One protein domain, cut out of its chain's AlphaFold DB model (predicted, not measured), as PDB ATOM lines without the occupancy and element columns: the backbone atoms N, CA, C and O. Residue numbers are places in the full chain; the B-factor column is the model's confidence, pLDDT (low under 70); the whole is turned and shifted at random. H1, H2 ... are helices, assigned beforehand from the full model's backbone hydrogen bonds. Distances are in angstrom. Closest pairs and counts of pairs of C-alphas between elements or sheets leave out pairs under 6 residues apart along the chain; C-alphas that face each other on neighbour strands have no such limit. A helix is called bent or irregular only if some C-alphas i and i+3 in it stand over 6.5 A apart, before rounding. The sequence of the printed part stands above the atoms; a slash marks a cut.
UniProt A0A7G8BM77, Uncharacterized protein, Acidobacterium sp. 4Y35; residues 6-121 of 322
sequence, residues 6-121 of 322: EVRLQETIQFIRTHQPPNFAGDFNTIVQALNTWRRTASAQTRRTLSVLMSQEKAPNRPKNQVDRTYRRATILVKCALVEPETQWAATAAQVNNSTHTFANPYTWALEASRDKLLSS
ATOM      1  N   GLU A   6     -40.704 -27.749  27.621       93.75
ATOM      2  CA  GLU A   6     -40.857 -29.022  26.918       93.75
ATOM      3  C   GLU A   6     -42.144 -29.068  26.102       93.75
ATOM      4  O   GLU A   6     -42.133 -29.522  24.957       93.75
ATOM      5  N   VAL A   7     -43.235 -28.513  26.639       95.56
ATOM      6  CA  VAL A   7     -44.511 -28.417  25.917       95.56
ATOM      7  C   VAL A   7     -44.340 -27.583  24.648       95.56
ATOM      8  O   VAL A   7     -44.788 -27.991  23.579       95.56
ATOM      9  N   ARG A   8     -43.634 -26.444  24.717       95.62
ATOM     10  CA  ARG A   8     -43.398 -25.592  23.537       95.62
ATOM     11  C   ARG A   8     -42.591 -26.310  22.456       95.62
ATOM     12  O   ARG A   8     -42.937 -26.193  21.279       95.62
ATOM     13  N   LEU A   9     -41.527 -27.017  22.837       97.25
ATOM     14  CA  LEU A   9     -40.699 -27.774  21.894       97.25
ATOM     15  C   LEU A   9     -41.504 -28.914  21.261       97.25
ATOM     16  O   LEU A   9     -41.525 -29.037  20.039       97.25
ATOM     17  N   GLN A  10     -42.233 -29.686  22.069       97.50
ATOM     18  CA  GLN A  10     -43.058 -30.799  21.601       97.50
ATOM     19  C   GLN A  10     -44.176 -30.358  20.653       97.50
ATOM     20  O   GLN A  10     -44.307 -30.930  19.574       97.50
ATOM     21  N   GLU A  11     -44.946 -29.327  21.017       97.19
ATOM     22  CA  GLU A  11     -45.988 -28.755  20.154       97.19
ATOM     23  C   GLU A  11     -45.404 -28.293  18.811       97.19
ATOM     24  O   GLU A  11     -46.018 -28.491  17.766       97.19
ATOM     25  N   THR A  12     -44.210 -27.688  18.826       98.12
ATOM     26  CA  THR A  12     -43.576 -27.172  17.604       98.12
ATOM     27  C   THR A  12     -43.053 -28.304  16.716       98.12
ATOM     28  O   THR A  12     -43.265 -28.265  15.510       98.12
ATOM     29  N   ILE A  13     -42.432 -29.346  17.283       98.00
ATOM     30  CA  ILE A  13     -42.013 -30.534  16.516       98.00
ATOM     31  C   ILE A  13     -43.230 -31.253  15.927       98.00
ATOM     32  O   ILE A  13     -43.192 -31.679  14.773       98.00
ATOM     33  N   GLN A  14     -44.319 -31.368  16.691       97.94
ATOM     34  CA  GLN A  14     -45.556 -31.966  16.196       97.94
ATOM     35  C   GLN A  14     -46.171 -31.128  15.070       97.94
ATOM     36  O   GLN A  14     -46.621 -31.695  14.079       97.94
ATOM     37  N   PHE A  15     -46.145 -29.797  15.188       97.50
ATOM     38  CA  PHE A  15     -46.567 -28.909  14.109       97.50
ATOM     39  C   PHE A  15     -45.747 -29.144  12.842       97.50
ATOM     40  O   PHE A  15     -46.347 -29.327  11.788       97.50
ATOM     41  N   ILE A  16     -44.412 -29.198  12.950       97.62
ATOM     42  CA  ILE A  16     -43.531 -29.494  11.812       97.62
ATOM     43  C   ILE A  16     -43.976 -30.811  11.180       97.62
ATOM     44  O   ILE A  16     -44.382 -30.813  10.029       97.62
ATOM     45  N   ARG A  17     -44.062 -31.900  11.954       96.75
ATOM     46  CA  ARG A  17     -44.472 -33.225  11.460       96.75
ATOM     47  C   ARG A  17     -45.757 -33.224  10.618       96.75
ATOM     48  O   ARG A  17     -45.843 -34.014   9.687       96.75
ATOM     49  N   THR A  18     -46.743 -32.385  10.938       96.50
ATOM     50  CA  THR A  18     -48.040 -32.369  10.238       96.50
ATOM     51  C   THR A  18     -48.205 -31.227   9.230       96.50
ATOM     52  O   THR A  18     -49.256 -31.143   8.604       96.50
ATOM     53  N   HIS A  19     -47.219 -30.336   9.077       95.75
ATOM     54  CA  HIS A  19     -47.293 -29.166   8.191       95.75
ATOM     55  C   HIS A  19     -46.061 -29.104   7.278       95.75
ATOM     56  O   HIS A  19     -45.211 -28.218   7.406       95.75
ATOM     57  N   GLN A  20     -45.953 -30.057   6.350       94.75
ATOM     58  CA  GLN A  20     -44.979 -29.993   5.260       94.75
ATOM     59  C   GLN A  20     -45.427 -28.939   4.229       94.75
ATOM     60  O   GLN A  20     -46.576 -28.988   3.783       94.75
ATOM     61  N   PRO A  21     -44.562 -27.991   3.823       92.50
ATOM     62  CA  PRO A  21     -44.898 -27.059   2.751       92.50
ATOM     63  C   PRO A  21     -45.143 -27.798   1.424       92.50
ATOM     64  O   PRO A  21     -44.379 -28.708   1.101       92.50
ATOM     65  N   PRO A  22     -46.135 -27.388   0.609       86.75
ATOM     66  CA  PRO A  22     -46.507 -28.101  -0.619       86.75
ATOM     67  C   PRO A  22     -45.380 -28.189  -1.659       86.75
ATOM     68  O   PRO A  22     -45.349 -29.127  -2.445       86.75
ATOM     69  N   ASN A  23     -44.431 -27.249  -1.636       85.31
ATOM     70  CA  ASN A  23     -43.308 -27.199  -2.577       85.31
ATOM     71  C   ASN A  23     -41.993 -27.731  -1.982       85.31
ATOM     72  O   ASN A  23     -40.942 -27.601  -2.605       85.31
ATOM     73  N   PHE A  24     -42.016 -28.303  -0.775       88.69
ATOM     74  CA  PHE A  24     -40.813 -28.870  -0.175       88.69
ATOM     75  C   PHE A  24     -40.521 -30.249  -0.779       88.69
ATOM     76  O   PHE A  24     -41.161 -31.238  -0.424       88.69
ATOM     77  N   ALA A  25     -39.528 -30.314  -1.667       78.62
ATOM     78  CA  ALA A  25     -39.122 -31.527  -2.385       78.62
ATOM     79  C   ALA A  25     -38.122 -32.422  -1.611       78.62
ATOM     80  O   ALA A  25     -37.474 -33.287  -2.196       78.62
ATOM     81  N   GLY A  26     -37.920 -32.175  -0.314       79.44
ATOM     82  CA  GLY A  26     -36.934 -32.880   0.508       79.44
ATOM     83  C   GLY A  26     -37.498 -34.042   1.326       79.44
ATOM     84  O   GLY A  26     -38.708 -34.156   1.515       79.44
ATOM     85  N   ASP A  27     -36.609 -34.867   1.893       84.88
ATOM     86  CA  ASP A  27     -36.994 -35.880   2.881       84.88
ATOM     87  C   ASP A  27     -37.362 -35.216   4.217       84.88
ATOM     88  O   ASP A  27     -36.537 -34.963   5.101       84.88
ATOM     89  N   PHE A  28     -38.647 -34.908   4.337       91.81
ATOM     90  CA  PHE A  28     -39.221 -34.251   5.499       91.81
ATOM     91  C   PHE A  28     -39.120 -35.102   6.774       91.81
ATOM     92  O   PHE A  28     -38.940 -34.567   7.873       91.81
ATOM     93  N   ASN A  29     -39.171 -36.431   6.638       93.06
ATOM     94  CA  ASN A  29     -39.088 -37.347   7.772       93.06
ATOM     95  C   ASN A  29     -37.701 -37.310   8.411       93.06
ATOM     96  O   ASN A  29     -37.608 -37.288   9.640       93.06
ATOM     97  N   THR A  30     -36.646 -37.218   7.601       92.44
ATOM     98  CA  THR A  30     -35.270 -37.067   8.093       92.44
ATOM     99  C   THR A  30     -35.115 -35.820   8.977       92.44
ATOM    100  O   THR A  30     -34.540 -35.905  10.064       92.44
ATOM    101  N   ILE A  31     -35.709 -34.678   8.604       96.19
ATOM    102  CA  ILE A  31     -35.686 -33.454   9.431       96.19
ATOM    103  C   ILE A  31     -36.416 -33.675  10.762       96.19
ATOM    104  O   ILE A  31     -35.903 -33.339  11.832       96.19
ATOM    105  N   VAL A  32     -37.617 -34.257  10.720       97.19
ATOM    106  CA  VAL A  32     -38.415 -34.518  11.929       97.19
ATOM    107  C   VAL A  32     -37.693 -35.488  12.866       97.19
ATOM    108  O   VAL A  32     -37.702 -35.294  14.086       97.19
ATOM    109  N   GLN A  33     -37.053 -36.528  12.333       96.69
ATOM    110  CA  GLN A  33     -36.249 -37.463  13.118       96.69
ATOM    111  C   GLN A  33     -35.038 -36.765  13.746       96.69
ATOM    112  O   GLN A  33     -34.812 -36.926  14.947       96.69
ATOM    113  N   ALA A  34     -34.328 -35.925  12.988       96.88
ATOM    114  CA  ALA A  34     -33.204 -35.143  13.493       96.88
ATOM    115  C   ALA A  34     -33.618 -34.220  14.651       96.88
ATOM    116  O   ALA A  34     -32.959 -34.211  15.690       96.88
ATOM    117  N   LEU A  35     -34.759 -33.527  14.546       98.00
ATOM    118  CA  LEU A  35     -35.299 -32.701  15.636       98.00
ATOM    119  C   LEU A  35     -35.646 -33.516  16.888       98.00
ATOM    120  O   LEU A  35     -35.384 -33.075  18.008       98.00
ATOM    121  N   ASN A  36     -36.227 -34.708  16.725       97.62
ATOM    122  CA  ASN A  36     -36.534 -35.588  17.858       97.62
ATOM    123  C   ASN A  36     -35.259 -36.112  18.530       97.62
ATOM    124  O   ASN A  36     -35.192 -36.193  19.758       97.62
ATOM    125  N   THR A  37     -34.231 -36.445  17.748       97.38
ATOM    126  CA  THR A  37     -32.918 -36.827  18.274       97.38
ATOM    127  C   THR A  37     -32.254 -35.662  18.996       97.38
ATOM    128  O   THR A  37     -31.847 -35.840  20.144       97.38
ATOM    129  N   TRP A  38     -32.233 -34.464  18.408       97.81
ATOM    130  CA  TRP A  38     -31.733 -33.253  19.064       97.81
ATOM    131  C   TRP A  38     -32.459 -32.998  20.389       97.81
ATOM    132  O   TRP A  38     -31.811 -32.844  21.418       97.81
ATOM    133  N   ARG A  39     -33.799 -33.056  20.420       97.56
ATOM    134  CA  ARG A  39     -34.571 -32.842  21.656       97.56
ATOM    135  C   ARG A  39     -34.155 -33.822  22.758       97.56
ATOM    136  O   ARG A  39     -34.001 -33.412  23.905       97.56
ATOM    137  N   ARG A  40     -33.970 -35.102  22.423       97.19
ATOM    138  CA  ARG A  40     -33.576 -36.136  23.396       97.19
ATOM    139  C   ARG A  40     -32.136 -35.985  23.887       97.19
ATOM    140  O   ARG A  40     -31.868 -36.312  25.035       97.19
ATOM    141  N   THR A  41     -31.231 -35.520  23.030       97.56
ATOM    142  CA  THR A  41     -29.779 -35.533  23.291       97.56
ATOM    143  C   THR A  41     -29.217 -34.192  23.762       97.56
ATOM    144  O   THR A  41     -28.209 -34.176  24.460       97.56
ATOM    145  N   ALA A  42     -29.865 -33.069  23.438       97.38
ATOM    146  CA  ALA A  42     -29.453 -31.744  23.888       97.38
ATOM    147  C   ALA A  42     -29.496 -31.625  25.422       97.38
ATOM    148  O   ALA A  42     -30.279 -32.293  26.102       97.38
ATOM    149  N   SER A  43     -28.688 -30.731  25.992       97.56
ATOM    150  CA  SER A  43     -28.750 -30.457  27.431       97.56
ATOM    151  C   SER A  43     -30.071 -29.764  27.808       97.56
ATOM    152  O   SER A  43     -30.701 -29.090  26.985       97.56
ATOM    153  N   ALA A  44     -30.498 -29.882  29.069       96.88
ATOM    154  CA  ALA A  44     -31.682 -29.167  29.555       96.88
ATOM    155  C   ALA A  44     -31.538 -27.641  29.406       96.88
ATOM    156  O   ALA A  44     -32.499 -26.959  29.050       96.88
ATOM    157  N   GLN A  45     -30.326 -27.116  29.616       97.12
ATOM    158  CA  GLN A  45     -30.029 -25.697  29.446       97.12
ATOM    159  C   GLN A  45     -30.137 -25.276  27.975       97.12
ATOM    160  O   GLN A  45     -30.822 -24.301  27.681       97.12
ATOM    161  N   THR A  46     -29.554 -26.044  27.053       97.75
ATOM    162  CA  THR A  46     -29.666 -25.832  25.599       97.75
ATOM    163  C   THR A  46     -31.136 -25.788  25.163       97.75
ATOM    164  O   THR A  46     -31.573 -24.836  24.508       97.75
ATOM    165  N   ARG A  47     -31.945 -26.773  25.587       97.81
ATOM    166  CA  ARG A  47     -33.389 -26.809  25.292       97.81
ATOM    167  C   ARG A  47     -34.129 -25.599  25.853       97.81
ATOM    168  O   ARG A  47     -34.969 -25.018  25.161       97.81
ATOM    169  N   ARG A  48     -33.819 -25.196  27.089       97.25
ATOM    170  CA  ARG A  48     -34.405 -24.012  27.729       97.25
ATOM    171  C   ARG A  48     -34.059 -22.737  26.967       97.25
ATOM    172  O   ARG A  48     -34.972 -21.964  26.682       97.25
ATOM    173  N   THR A  49     -32.791 -22.543  26.603       97.56
ATOM    174  CA  THR A  49     -32.326 -21.395  25.810       97.56
ATOM    175  C   THR A  49     -33.104 -21.290  24.502       97.56
ATOM    176  O   THR A  49     -33.721 -20.256  24.243       97.56
ATOM    177  N   LEU A  50     -33.170 -22.371  23.715       97.81
ATOM    178  CA  LEU A  50     -33.902 -22.342  22.447       97.81
ATOM    179  C   LEU A  50     -35.400 -22.103  22.652       97.81
ATOM    180  O   LEU A  50     -36.005 -21.292  21.952       97.81
ATOM    181  N   SER A  51     -36.007 -22.738  23.656       97.50
ATOM    182  CA  SER A  51     -37.420 -22.519  23.962       97.50
ATOM    183  C   SER A  51     -37.712 -21.054  24.305       97.50
ATOM    184  O   SER A  51     -38.725 -20.520  23.846       97.50
ATOM    185  N   VAL A  52     -36.834 -20.371  25.053       96.38
ATOM    186  CA  VAL A  52     -36.952 -18.928  25.334       96.38
ATOM    187  C   VAL A  52     -36.870 -18.106  24.048       96.38
ATOM    188  O   VAL A  52     -37.742 -17.267  23.831       96.38
ATOM    189  N   LEU A  53     -35.906 -18.391  23.168       97.00
ATOM    190  CA  LEU A  53     -35.755 -17.710  21.872       97.00
ATOM    191  C   LEU A  53     -36.966 -17.906  20.945       97.00
ATOM    192  O   LEU A  53     -37.327 -17.012  20.180       97.00
ATOM    193  N   MET A  54     -37.639 -19.052  21.048       97.00
ATOM    194  CA  MET A  54     -38.884 -19.335  20.333       97.00
ATOM    195  C   MET A  54     -40.098 -18.580  20.902       97.00
ATOM    196  O   MET A  54     -41.159 -18.569  20.274       97.00
ATOM    197  N   SER A  55     -40.011 -17.967  22.086       94.81
ATOM    198  CA  SER A  55     -41.143 -17.233  22.658       94.81
ATOM    199  C   SER A  55     -41.552 -16.065  21.758       94.81
ATOM    200  O   SER A  55     -40.742 -15.221  21.395       94.81
ATOM    201  N   GLN A  56     -42.840 -16.000  21.419       91.62
ATOM    202  CA  GLN A  56     -43.405 -14.956  20.556       91.62
ATOM    203  C   GLN A  56     -44.083 -13.835  21.353       91.62
ATOM    204  O   GLN A  56     -44.706 -12.959  20.768       91.62
ATOM    205  N   GLU A  57     -44.021 -13.872  22.687       89.69
ATOM    206  CA  GLU A  57     -44.769 -12.947  23.546       89.69
ATOM    207  C   GLU A  57     -44.320 -11.491  23.369       89.69
ATOM    208  O   GLU A  57     -45.169 -10.605  23.286       89.69
ATOM    209  N   LYS A  58     -43.003 -11.281  23.239       89.75
ATOM    210  CA  LYS A  58     -42.345  -9.970  23.115       89.75
ATOM    211  C   LYS A  58     -41.684  -9.747  21.744       89.75
ATOM    212  O   LYS A  58     -40.815  -8.893  21.619       89.75
ATOM    213  N   ALA A  59     -42.032 -10.545  20.733       91.50
ATOM    214  CA  ALA A  59     -41.432 -10.420  19.404       91.50
ATOM    215  C   ALA A  59     -41.887  -9.105  18.726       91.50
ATOM    216  O   ALA A  59     -43.096  -8.861  18.698       91.50
ATOM    217  N   PRO A  60     -40.979  -8.291  18.143       90.38
ATOM    218  CA  PRO A  60     -41.328  -6.993  17.546       90.38
ATOM    219  C   PRO A  60     -42.415  -7.077  16.470       90.38
ATOM    220  O   PRO A  60     -43.344  -6.277  16.469       90.38
ATOM    221  N   ASN A  61     -42.363  -8.106  15.616       90.12
ATOM    222  CA  ASN A  61     -43.361  -8.356  14.572       90.12
ATOM    223  C   ASN A  61     -44.229  -9.586  14.892       90.12
ATOM    224  O   ASN A  61     -44.452 -10.451  14.037       90.12
ATOM    225  N   ARG A  62     -44.703  -9.697  16.142       90.88
ATOM    226  CA  ARG A  62     -45.532 -10.820  16.618       90.88
ATOM    227  C   ARG A  62     -46.771 -11.035  15.725       90.88
ATOM    228  O   ARG A  62     -47.633 -10.160  15.663       90.88
ATOM    229  N   PRO A  63     -46.947 -12.227  15.120       90.31
ATOM    230  CA  PRO A  63     -48.150 -12.524  14.350       90.31
ATOM    231  C   PRO A  63     -49.429 -12.527  15.196       90.31
ATOM    232  O   PRO A  63     -49.455 -13.045  16.324       90.31
ATOM    233  N   LYS A  64     -50.515 -11.992  14.617       90.75
ATOM    234  CA  LYS A  64     -51.835 -11.895  15.266       90.75
ATOM    235  C   LYS A  64     -52.473 -13.267  15.494       90.75
ATOM    236  O   LYS A  64     -52.957 -13.534  16.595       90.75
ATOM    237  N   ASN A  65     -52.439 -14.157  14.501       92.50
ATOM    238  CA  ASN A  65     -53.029 -15.493  14.622       92.50
ATOM    239  C   ASN A  65     -52.038 -16.519  15.212       92.50
ATOM    240  O   ASN A  65     -50.827 -16.298  15.291       92.50
ATOM    241  N   GLN A  66     -52.576 -17.638  15.696       92.88
ATOM    242  CA  GLN A  66     -51.797 -18.678  16.369       92.88
ATOM    243  C   GLN A  66     -50.973 -19.541  15.404       92.88
ATOM    244  O   GLN A  66     -49.894 -20.004  15.780       92.88
ATOM    245  N   VAL A  67     -51.458 -19.753  14.181       92.56
ATOM    246  CA  VAL A  67     -50.797 -20.590  13.170       92.56
ATOM    247  C   VAL A  67     -49.474 -19.955  12.743       92.56
ATOM    248  O   VAL A  67     -48.426 -20.584  12.841       92.56
ATOM    249  N   ASP A  68     -49.487 -18.665  12.436       93.25
ATOM    250  CA  ASP A  68     -48.314 -17.887  12.038       93.25
ATOM    251  C   ASP A  68     -47.254 -17.809  13.139       93.25
ATOM    252  O   ASP A  68     -46.054 -17.944  12.891       93.25
ATOM    253  N   ARG A  69     -47.689 -17.667  14.399       94.00
ATOM    254  CA  ARG A  69     -46.789 -17.785  15.558       94.00
ATOM    255  C   ARG A  69     -46.143 -19.163  15.647       94.00
ATOM    256  O   ARG A  69     -45.066 -19.295  16.224       94.00
ATOM    257  N   THR A  70     -46.814 -20.203  15.167       95.25
ATOM    258  CA  THR A  70     -46.288 -21.571  15.177       95.25
ATOM    259  C   THR A  70     -45.310 -21.787  14.028       95.25
ATOM    260  O   THR A  70     -44.240 -22.327  14.287       95.25
ATOM    261  N   TYR A  71     -45.573 -21.240  12.835       96.00
ATOM    262  CA  TYR A  71     -44.587 -21.186  11.749       96.00
ATOM    263  C   TYR A  71     -43.298 -20.478  12.171       96.00
ATOM    264  O   TYR A  71     -42.227 -21.056  12.028       96.00
ATOM    265  N   ARG A  72     -43.373 -19.290  12.791       95.50
ATOM    266  CA  ARG A  72     -42.165 -18.600  13.286       95.50
ATOM    267  C   ARG A  72     -41.381 -19.441  14.296       95.50
ATOM    268  O   ARG A  72     -40.161 -19.536  14.207       95.50
ATOM    269  N   ARG A  73     -42.079 -20.078  15.244       97.19
ATOM    270  CA  ARG A  73     -41.457 -20.998  16.210       97.19
ATOM    271  C   ARG A  73     -40.776 -22.169  15.515       97.19
ATOM    272  O   ARG A  73     -39.653 -22.498  15.883       97.19
ATOM    273  N   ALA A  74     -41.430 -22.758  14.519       97.94
ATOM    274  CA  ALA A  74     -40.881 -23.844  13.722       97.94
ATOM    275  C   ALA A  74     -39.628 -23.398  12.957       97.94
ATOM    276  O   ALA A  74     -38.610 -24.071  13.049       97.94
ATOM    277  N   THR A  75     -39.648 -22.230  12.307       97.94
ATOM    278  CA  THR A  75     -38.471 -21.644  11.647       97.94
ATOM    279  C   THR A  75     -37.298 -21.481  12.616       97.94
ATOM    280  O   THR A  75     -36.193 -21.919  12.308       97.94
ATOM    281  N   ILE A  76     -37.522 -20.887  13.797       98.19
ATOM    282  CA  ILE A  76     -36.465 -20.691  14.808       98.19
ATOM    283  C   ILE A  76     -35.917 -22.038  15.279       98.19
ATOM    284  O   ILE A  76     -34.702 -22.219  15.304       98.19
ATOM    285  N   LEU A  77     -36.804 -22.980  15.623       98.50
ATOM    286  CA  LEU A  77     -36.423 -24.312  16.082       98.50
ATOM    287  C   LEU A  77     -35.555 -25.028  15.045       98.50
ATOM    288  O   LEU A  77     -34.480 -25.498  15.386       98.50
ATOM    289  N   VAL A  78     -36.008 -25.076  13.793       98.12
ATOM    290  CA  VAL A  78     -35.324 -25.764  12.695       98.12
ATOM    291  C   VAL A  78     -33.941 -25.154  12.447       98.12
ATOM    292  O   VAL A  78     -32.948 -25.876  12.501       98.12
ATOM    293  N   LYS A  79     -33.844 -23.825  12.279       97.81
ATOM    294  CA  LYS A  79     -32.550 -23.162  12.037       97.81
ATOM    295  C   LYS A  79     -31.583 -23.347  13.207       97.81
ATOM    296  O   LYS A  79     -30.438 -23.725  12.994       97.81
ATOM    297  N   CYS A  80     -32.029 -23.115  14.438       98.12
ATOM    298  CA  CYS A  80     -31.137 -23.182  15.594       98.12
ATOM    299  C   CYS A  80     -30.737 -24.627  15.924       98.12
ATOM    300  O   CYS A  80     -29.568 -24.911  16.134       98.12
ATOM    301  N   ALA A  81     -31.683 -25.568  15.944       98.00
ATOM    302  CA  ALA A  81     -31.378 -26.936  16.356       98.00
ATOM    303  C   ALA A  81     -30.553 -27.717  15.323       98.00
ATOM    304  O   ALA A  81     -29.804 -28.609  15.720       98.00
ATOM    305  N   LEU A  82     -30.712 -27.430  14.023       97.31
ATOM    306  CA  LEU A  82     -30.140 -28.260  12.955       97.31
ATOM    307  C   LEU A  82     -29.103 -27.562  12.072       97.31
ATOM    308  O   LEU A  82     -28.311 -28.258  11.442       97.31
ATOM    309  N   VAL A  83     -29.103 -26.229  11.992       95.75
ATOM    310  CA  VAL A  83     -28.262 -25.489  11.032       95.75
ATOM    311  C   VAL A  83     -27.171 -24.698  11.741       95.75
ATOM    312  O   VAL A  83     -25.989 -24.856  11.430       95.75
ATOM    313  N   GLU A  84     -27.573 -23.860  12.693       96.31
ATOM    314  CA  GLU A  84     -26.728 -22.832  13.295       96.31
ATOM    315  C   GLU A  84     -26.066 -23.318  14.593       96.31
ATOM    316  O   GLU A  84     -26.717 -23.979  15.408       96.31
ATOM    317  N   PRO A  85     -24.800 -22.950  14.859       95.94
ATOM    318  CA  PRO A  85     -24.189 -23.196  16.163       95.94
ATOM    319  C   PRO A  85     -24.896 -22.388  17.267       95.94
ATOM    320  O   PRO A  85     -25.423 -21.304  17.003       95.94
ATOM    321  N   GLU A  86     -24.854 -22.868  18.521       97.25
ATOM    322  CA  GLU A  86     -25.543 -22.226  19.666       97.25
ATOM    323  C   GLU A  86     -25.209 -20.734  19.825       97.25
ATOM    324  O   GLU A  86     -26.070 -19.930  20.188       97.25
ATOM    325  N   THR A  87     -23.980 -20.341  19.483       97.50
ATOM    326  CA  THR A  87     -23.505 -18.951  19.539       97.50
ATOM    327  C   THR A  87     -24.253 -18.000  18.600       97.50
ATOM    328  O   THR A  87     -24.263 -16.797  18.851       97.50
ATOM    329  N   GLN A  88     -24.909 -18.509  17.554       98.12
ATOM    330  CA  GLN A  88     -25.664 -17.711  16.580       98.12
ATOM    331  C   GLN A  88     -27.173 -17.689  16.855       98.12
ATOM    332  O   GLN A  88     -27.893 -16.870  16.284       98.12
ATOM    333  N   TRP A  89     -27.680 -18.526  17.767       98.12
ATOM    334  CA  TRP A  89     -29.122 -18.726  17.953       98.12
ATOM    335  C   TRP A  89     -29.889 -17.448  18.285       98.12
ATOM    336  O   TRP A  89     -30.984 -17.231  17.764       98.12
ATOM    337  N   ALA A  90     -29.327 -16.583  19.131       97.94
ATOM    338  CA  ALA A  90     -29.968 -15.321  19.492       97.94
ATOM    339  C   ALA A  90     -30.120 -14.391  18.276       97.94
ATOM    340  O   ALA A  90     -31.198 -13.832  18.065       97.94
ATOM    341  N   ALA A  91     -29.076 -14.278  17.447       97.75
ATOM    342  CA  ALA A  91     -29.101 -13.489  16.217       97.75
ATOM    343  C   ALA A  91     -30.085 -14.081  15.196       97.75
ATOM    344  O   ALA A  91     -30.915 -13.355  14.644       97.75
ATOM    345  N   THR A  92     -30.075 -15.405  15.011       97.12
ATOM    346  CA  THR A  92     -31.020 -16.116  14.141       97.12
ATOM    347  C   THR A  92     -32.468 -15.900  14.582       97.12
ATOM    348  O   THR A  92     -33.324 -15.563  13.762       97.12
ATOM    349  N   ALA A  93     -32.764 -16.053  15.875       96.94
ATOM    350  CA  ALA A  93     -34.103 -15.848  16.414       96.94
ATOM    351  C   ALA A  93     -34.558 -14.390  16.270       96.94
ATOM    352  O   ALA A  93     -35.700 -14.144  15.883       96.94
ATOM    353  N   ALA A  94     -33.670 -13.424  16.523       96.31
ATOM    354  CA  ALA A  94     -33.951 -12.007  16.313       96.31
ATOM    355  C   ALA A  94     -34.259 -11.702  14.837       96.31
ATOM    356  O   ALA A  94     -35.272 -11.065  14.553       96.31
ATOM    357  N   GLN A  95     -33.462 -12.219  13.896       95.31
ATOM    358  CA  GLN A  95     -33.704 -12.068  12.458       95.31
ATOM    359  C   GLN A  95     -35.076 -12.629  12.060       95.31
ATOM    360  O   GLN A  95     -35.853 -11.954  11.381       95.31
ATOM    361  N   VAL A  96     -35.405 -13.844  12.514       95.25
ATOM    362  CA  VAL A  96     -36.710 -14.455  12.232       95.25
ATOM    363  C   VAL A  96     -37.835 -13.636  12.854       95.25
ATOM    364  O   VAL A  96     -38.823 -13.398  12.174       95.25
ATOM    365  N   ASN A  97     -37.702 -13.165  14.097       94.50
ATOM    366  CA  ASN A  97     -38.728 -12.372  14.786       94.50
ATOM    367  C   ASN A  97     -38.920 -10.968  14.190       94.50
ATOM    368  O   ASN A  97     -40.029 -10.437  14.247       94.50
ATOM    369  N   ASN A  98     -37.876 -10.390  13.593       92.81
ATOM    370  CA  ASN A  98     -37.922  -9.086  12.931       92.81
ATOM    371  C   ASN A  98     -38.419  -9.168  11.484       92.81
ATOM    372  O   ASN A  98     -38.820  -8.153  10.923       92.81
ATOM    373  N   SER A  99     -38.449 -10.353  10.871       88.88
ATOM    374  CA  SER A  99     -38.945 -10.506   9.503       88.88
ATOM    375  C   SER A  99     -40.423 -10.111   9.376       88.88
ATOM    376  O   SER A  99     -41.246 -10.491  10.215       88.88
ATOM    377  N   THR A 100     -40.756  -9.381   8.311       85.12
ATOM    378  CA  THR A 100     -42.125  -9.017   7.903       85.12
ATOM    379  C   THR A 100     -42.678  -9.920   6.793       85.12
ATOM    380  O   THR A 100     -43.819  -9.739   6.377       85.12
ATOM    381  N   HIS A 101     -41.893 -10.895   6.311       75.62
ATOM    382  CA  HIS A 101     -42.310 -11.828   5.260       75.62
ATOM    383  C   HIS A 101     -43.493 -12.706   5.695       75.62
ATOM    384  O   HIS A 101     -43.710 -12.950   6.886       75.62
ATOM    385  N   THR A 102     -44.220 -13.250   4.713       76.19
ATOM    386  CA  THR A 102     -45.200 -14.318   4.941       76.19
ATOM    387  C   THR A 102     -44.502 -15.523   5.578       76.19
ATOM    388  O   THR A 102     -43.464 -15.978   5.107       76.19
ATOM    389  N   PHE A 103     -45.050 -16.043   6.677       79.88
ATOM    390  CA  PHE A 103     -44.325 -16.964   7.572       79.88
ATOM    391  C   PHE A 103     -44.008 -18.333   6.961       79.88
ATOM    392  O   PHE A 103     -43.087 -19.006   7.422       79.88
ATOM    393  N   ALA A 104     -44.731 -18.725   5.910       81.06
ATOM    394  CA  ALA A 104     -44.510 -19.978   5.199       81.06
ATOM    395  C   ALA A 104     -43.153 -20.013   4.474       81.06
ATOM    396  O   ALA A 104     -42.475 -21.034   4.523       81.06
ATOM    397  N   ASN A 105     -42.708 -18.906   3.866       87.81
ATOM    398  CA  ASN A 105     -41.466 -18.898   3.082       87.81
ATOM    399  C   ASN A 105     -40.213 -19.078   3.962       87.81
ATOM    400  O   ASN A 105     -39.445 -20.001   3.694       87.81
ATOM    401  N   PRO A 106     -40.013 -18.309   5.057       91.06
ATOM    402  CA  PRO A 106     -38.895 -18.539   5.971       91.06
ATOM    403  C   PRO A 106     -38.890 -19.939   6.588       91.06
ATOM    404  O   PRO A 106     -37.825 -20.470   6.891       91.06
ATOM    405  N   TYR A 107     -40.065 -20.535   6.802       94.88
ATOM    406  CA  TYR A 107     -40.173 -21.913   7.268       94.88
ATOM    407  C   TYR A 107     -39.696 -22.916   6.210       94.88
ATOM    408  O   TYR A 107     -38.846 -23.743   6.531       94.88
ATOM    409  N   THR A 108     -40.148 -22.801   4.958       93.69
ATOM    410  CA  THR A 108     -39.661 -23.636   3.849       93.69
ATOM    411  C   THR A 108     -38.145 -23.528   3.687       93.69
ATOM    412  O   THR A 108     -37.465 -24.550   3.697       93.69
ATOM    413  N   TRP A 109     -37.592 -22.312   3.673       92.75
ATOM    414  CA  TRP A 109     -36.143 -22.105   3.562       92.75
ATOM    415  C   TRP A 109     -35.363 -22.697   4.741       92.75
ATOM    416  O   TRP A 109     -34.262 -23.211   4.568       92.75
ATOM    417  N   ALA A 110     -35.919 -22.652   5.956       95.44
ATOM    418  CA  ALA A 110     -35.294 -23.286   7.114       95.44
ATOM    419  C   ALA A 110     -35.250 -24.815   6.979       95.44
ATOM    420  O   ALA A 110     -34.250 -25.430   7.354       95.44
ATOM    421  N   LEU A 111     -36.312 -25.427   6.444       95.94
ATOM    422  CA  LEU A 111     -36.346 -26.863   6.167       95.94
ATOM    423  C   LEU A 111     -35.339 -27.244   5.078       95.94
ATOM    424  O   LEU A 111     -34.620 -28.224   5.247       95.94
ATOM    425  N   GLU A 112     -35.250 -26.462   4.001       94.44
ATOM    426  CA  GLU A 112     -34.276 -26.663   2.918       94.44
ATOM    427  C   GLU A 112     -32.843 -26.585   3.449       94.44
ATOM    428  O   GLU A 112     -32.094 -27.552   3.323       94.44
ATOM    429  N   ALA A 113     -32.504 -25.517   4.177       94.50
ATOM    430  CA  ALA A 113     -31.188 -25.365   4.794       94.50
ATOM    431  C   ALA A 113     -30.856 -26.505   5.775       94.50
ATOM    432  O   ALA A 113     -29.713 -26.956   5.856       94.50
ATOM    433  N   SER A 114     -31.851 -27.005   6.515       95.44
ATOM    434  CA  SER A 114     -31.657 -28.134   7.437       95.44
ATOM    435  C   SER A 114     -31.433 -29.445   6.707       95.44
ATOM    436  O   SER A 114     -30.555 -30.211   7.097       95.44
ATOM    437  N   ARG A 115     -32.190 -29.707   5.637       94.69
ATOM    438  CA  ARG A 115     -31.958 -30.858   4.763       94.69
ATOM    439  C   ARG A 115     -30.538 -30.819   4.212       94.69
ATOM    440  O   ARG A 115     -29.825 -31.810   4.337       94.69
ATOM    441  N   ASP A 116     -30.139 -29.690   3.639       94.00
ATOM    442  CA  ASP A 116     -28.816 -29.518   3.044       94.00
ATOM    443  C   ASP A 116     -27.717 -29.772   4.075       94.00
ATOM    444  O   ASP A 116     -26.777 -30.522   3.814       94.00
ATOM    445  N   LYS A 117     -27.870 -29.232   5.290       93.25
ATOM    446  CA  LYS A 117     -26.926 -29.451   6.390       93.25
ATOM    447  C   LYS A 117     -26.838 -30.920   6.808       93.25
ATOM    448  O   LYS A 117     -25.732 -31.425   6.998       93.25
ATOM    449  N   LEU A 118     -27.976 -31.603   6.950       93.31
ATOM    450  CA  LEU A 118     -28.031 -33.013   7.350       93.31
ATOM    451  C   LEU A 118     -27.411 -33.924   6.285       93.31
ATOM    452  O   LEU A 118     -26.590 -34.782   6.613       93.31
ATOM    453  N   LEU A 119     -27.749 -33.700   5.015       92.56
ATOM    454  CA  LEU A 119     -27.229 -34.474   3.885       92.56
ATOM    455  C   LEU A 119     -25.769 -34.136   3.551       92.56
ATOM    456  O   LEU A 119     -25.064 -34.963   2.983       92.56
ATOM    457  N   SER A 120     -25.287 -32.967   3.975       93.38
ATOM    458  CA  SER A 120     -23.868 -32.597   3.919       93.38
ATOM    459  C   SER A 120     -23.055 -33.083   5.118       93.38
ATOM    460  O   SER A 120     -21.843 -32.869   5.149       93.38
ATOM    461  N   SER A 121     -23.676 -33.714   6.124       92.50
ATOM    462  CA  SER A 121     -22.920 -34.317   7.227       92.50
ATOM    463  C   SER A 121     -21.946 -35.376   6.684       92.50
ATOM    464  O   SER A 121     -22.278 -36.048   5.707       92.50
TER     465      SER A 121
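This is residues 6 to 121 of the 322 residues of an uncharacterized protein of Acidobacterium sp. 4Y35 (UniProt A0A7G8BM77). A rounded all-helix domain with H4 through its core: the hairpin of H1 and H2 crosses H4 about perpendicularly, while H5 and H6 run beside H4 at shallow tilts. H3 packs on one end of H1 and on H5. The printed part has 116 residues with six named helices, H1 to H6 in order, and no named strand. It is compact, with a radius of gyration of the C-alphas of 12.9 A and spans of 34 by 34 by 24 A.

H1, residues 6 to 18, and H2, residues 28 to 41, form a hairpin at a shallow tilt of 14 degrees; their closest C-alphas, Arg 17 and Val 32, are 6.2 A apart. H3, residues 44 to 53, touches residues 6 to 9 of H1, closest at Leu 9 and Ser 51, 6.5 A between C-alphas. The hub is H4, residues 66 to 83, touching five helices; it is about perpendicular to H1, at 84 degrees, with C-alphas 12 and 74 closest at 5.8 A. H5, residues 86 to 98, forms a hairpin with H4, closest at C-alphas 80 and 89, 5.4 A. H6, residues 104 to 119, touches H4 the same way at 22 degrees, closest at C-alphas 75 and 107, 4.7 A. H1 is apart from H5 and H6. Every O i to N i+4 pair is within hydrogen-bond range in H1, H2, H3, H4 and H6, and 7 of 9 in H5.

H1 begins at C-alpha 6, (-40.857, -29.022, 26.918). H4 is 25.1 A long and H6 22.6 A. H5 is irregular: C-alphas 87 and 90 are 7.4 A apart. H6 ends at C-alpha 119, (-27.229, -34.474, 3.885).

The two C-alphas farthest apart, Lys 64 and Ser 121, are 37.5 A apart. The link from H3 to H4 is long. The printed part has no cut, and no printed residue is under 70 in pLDDT.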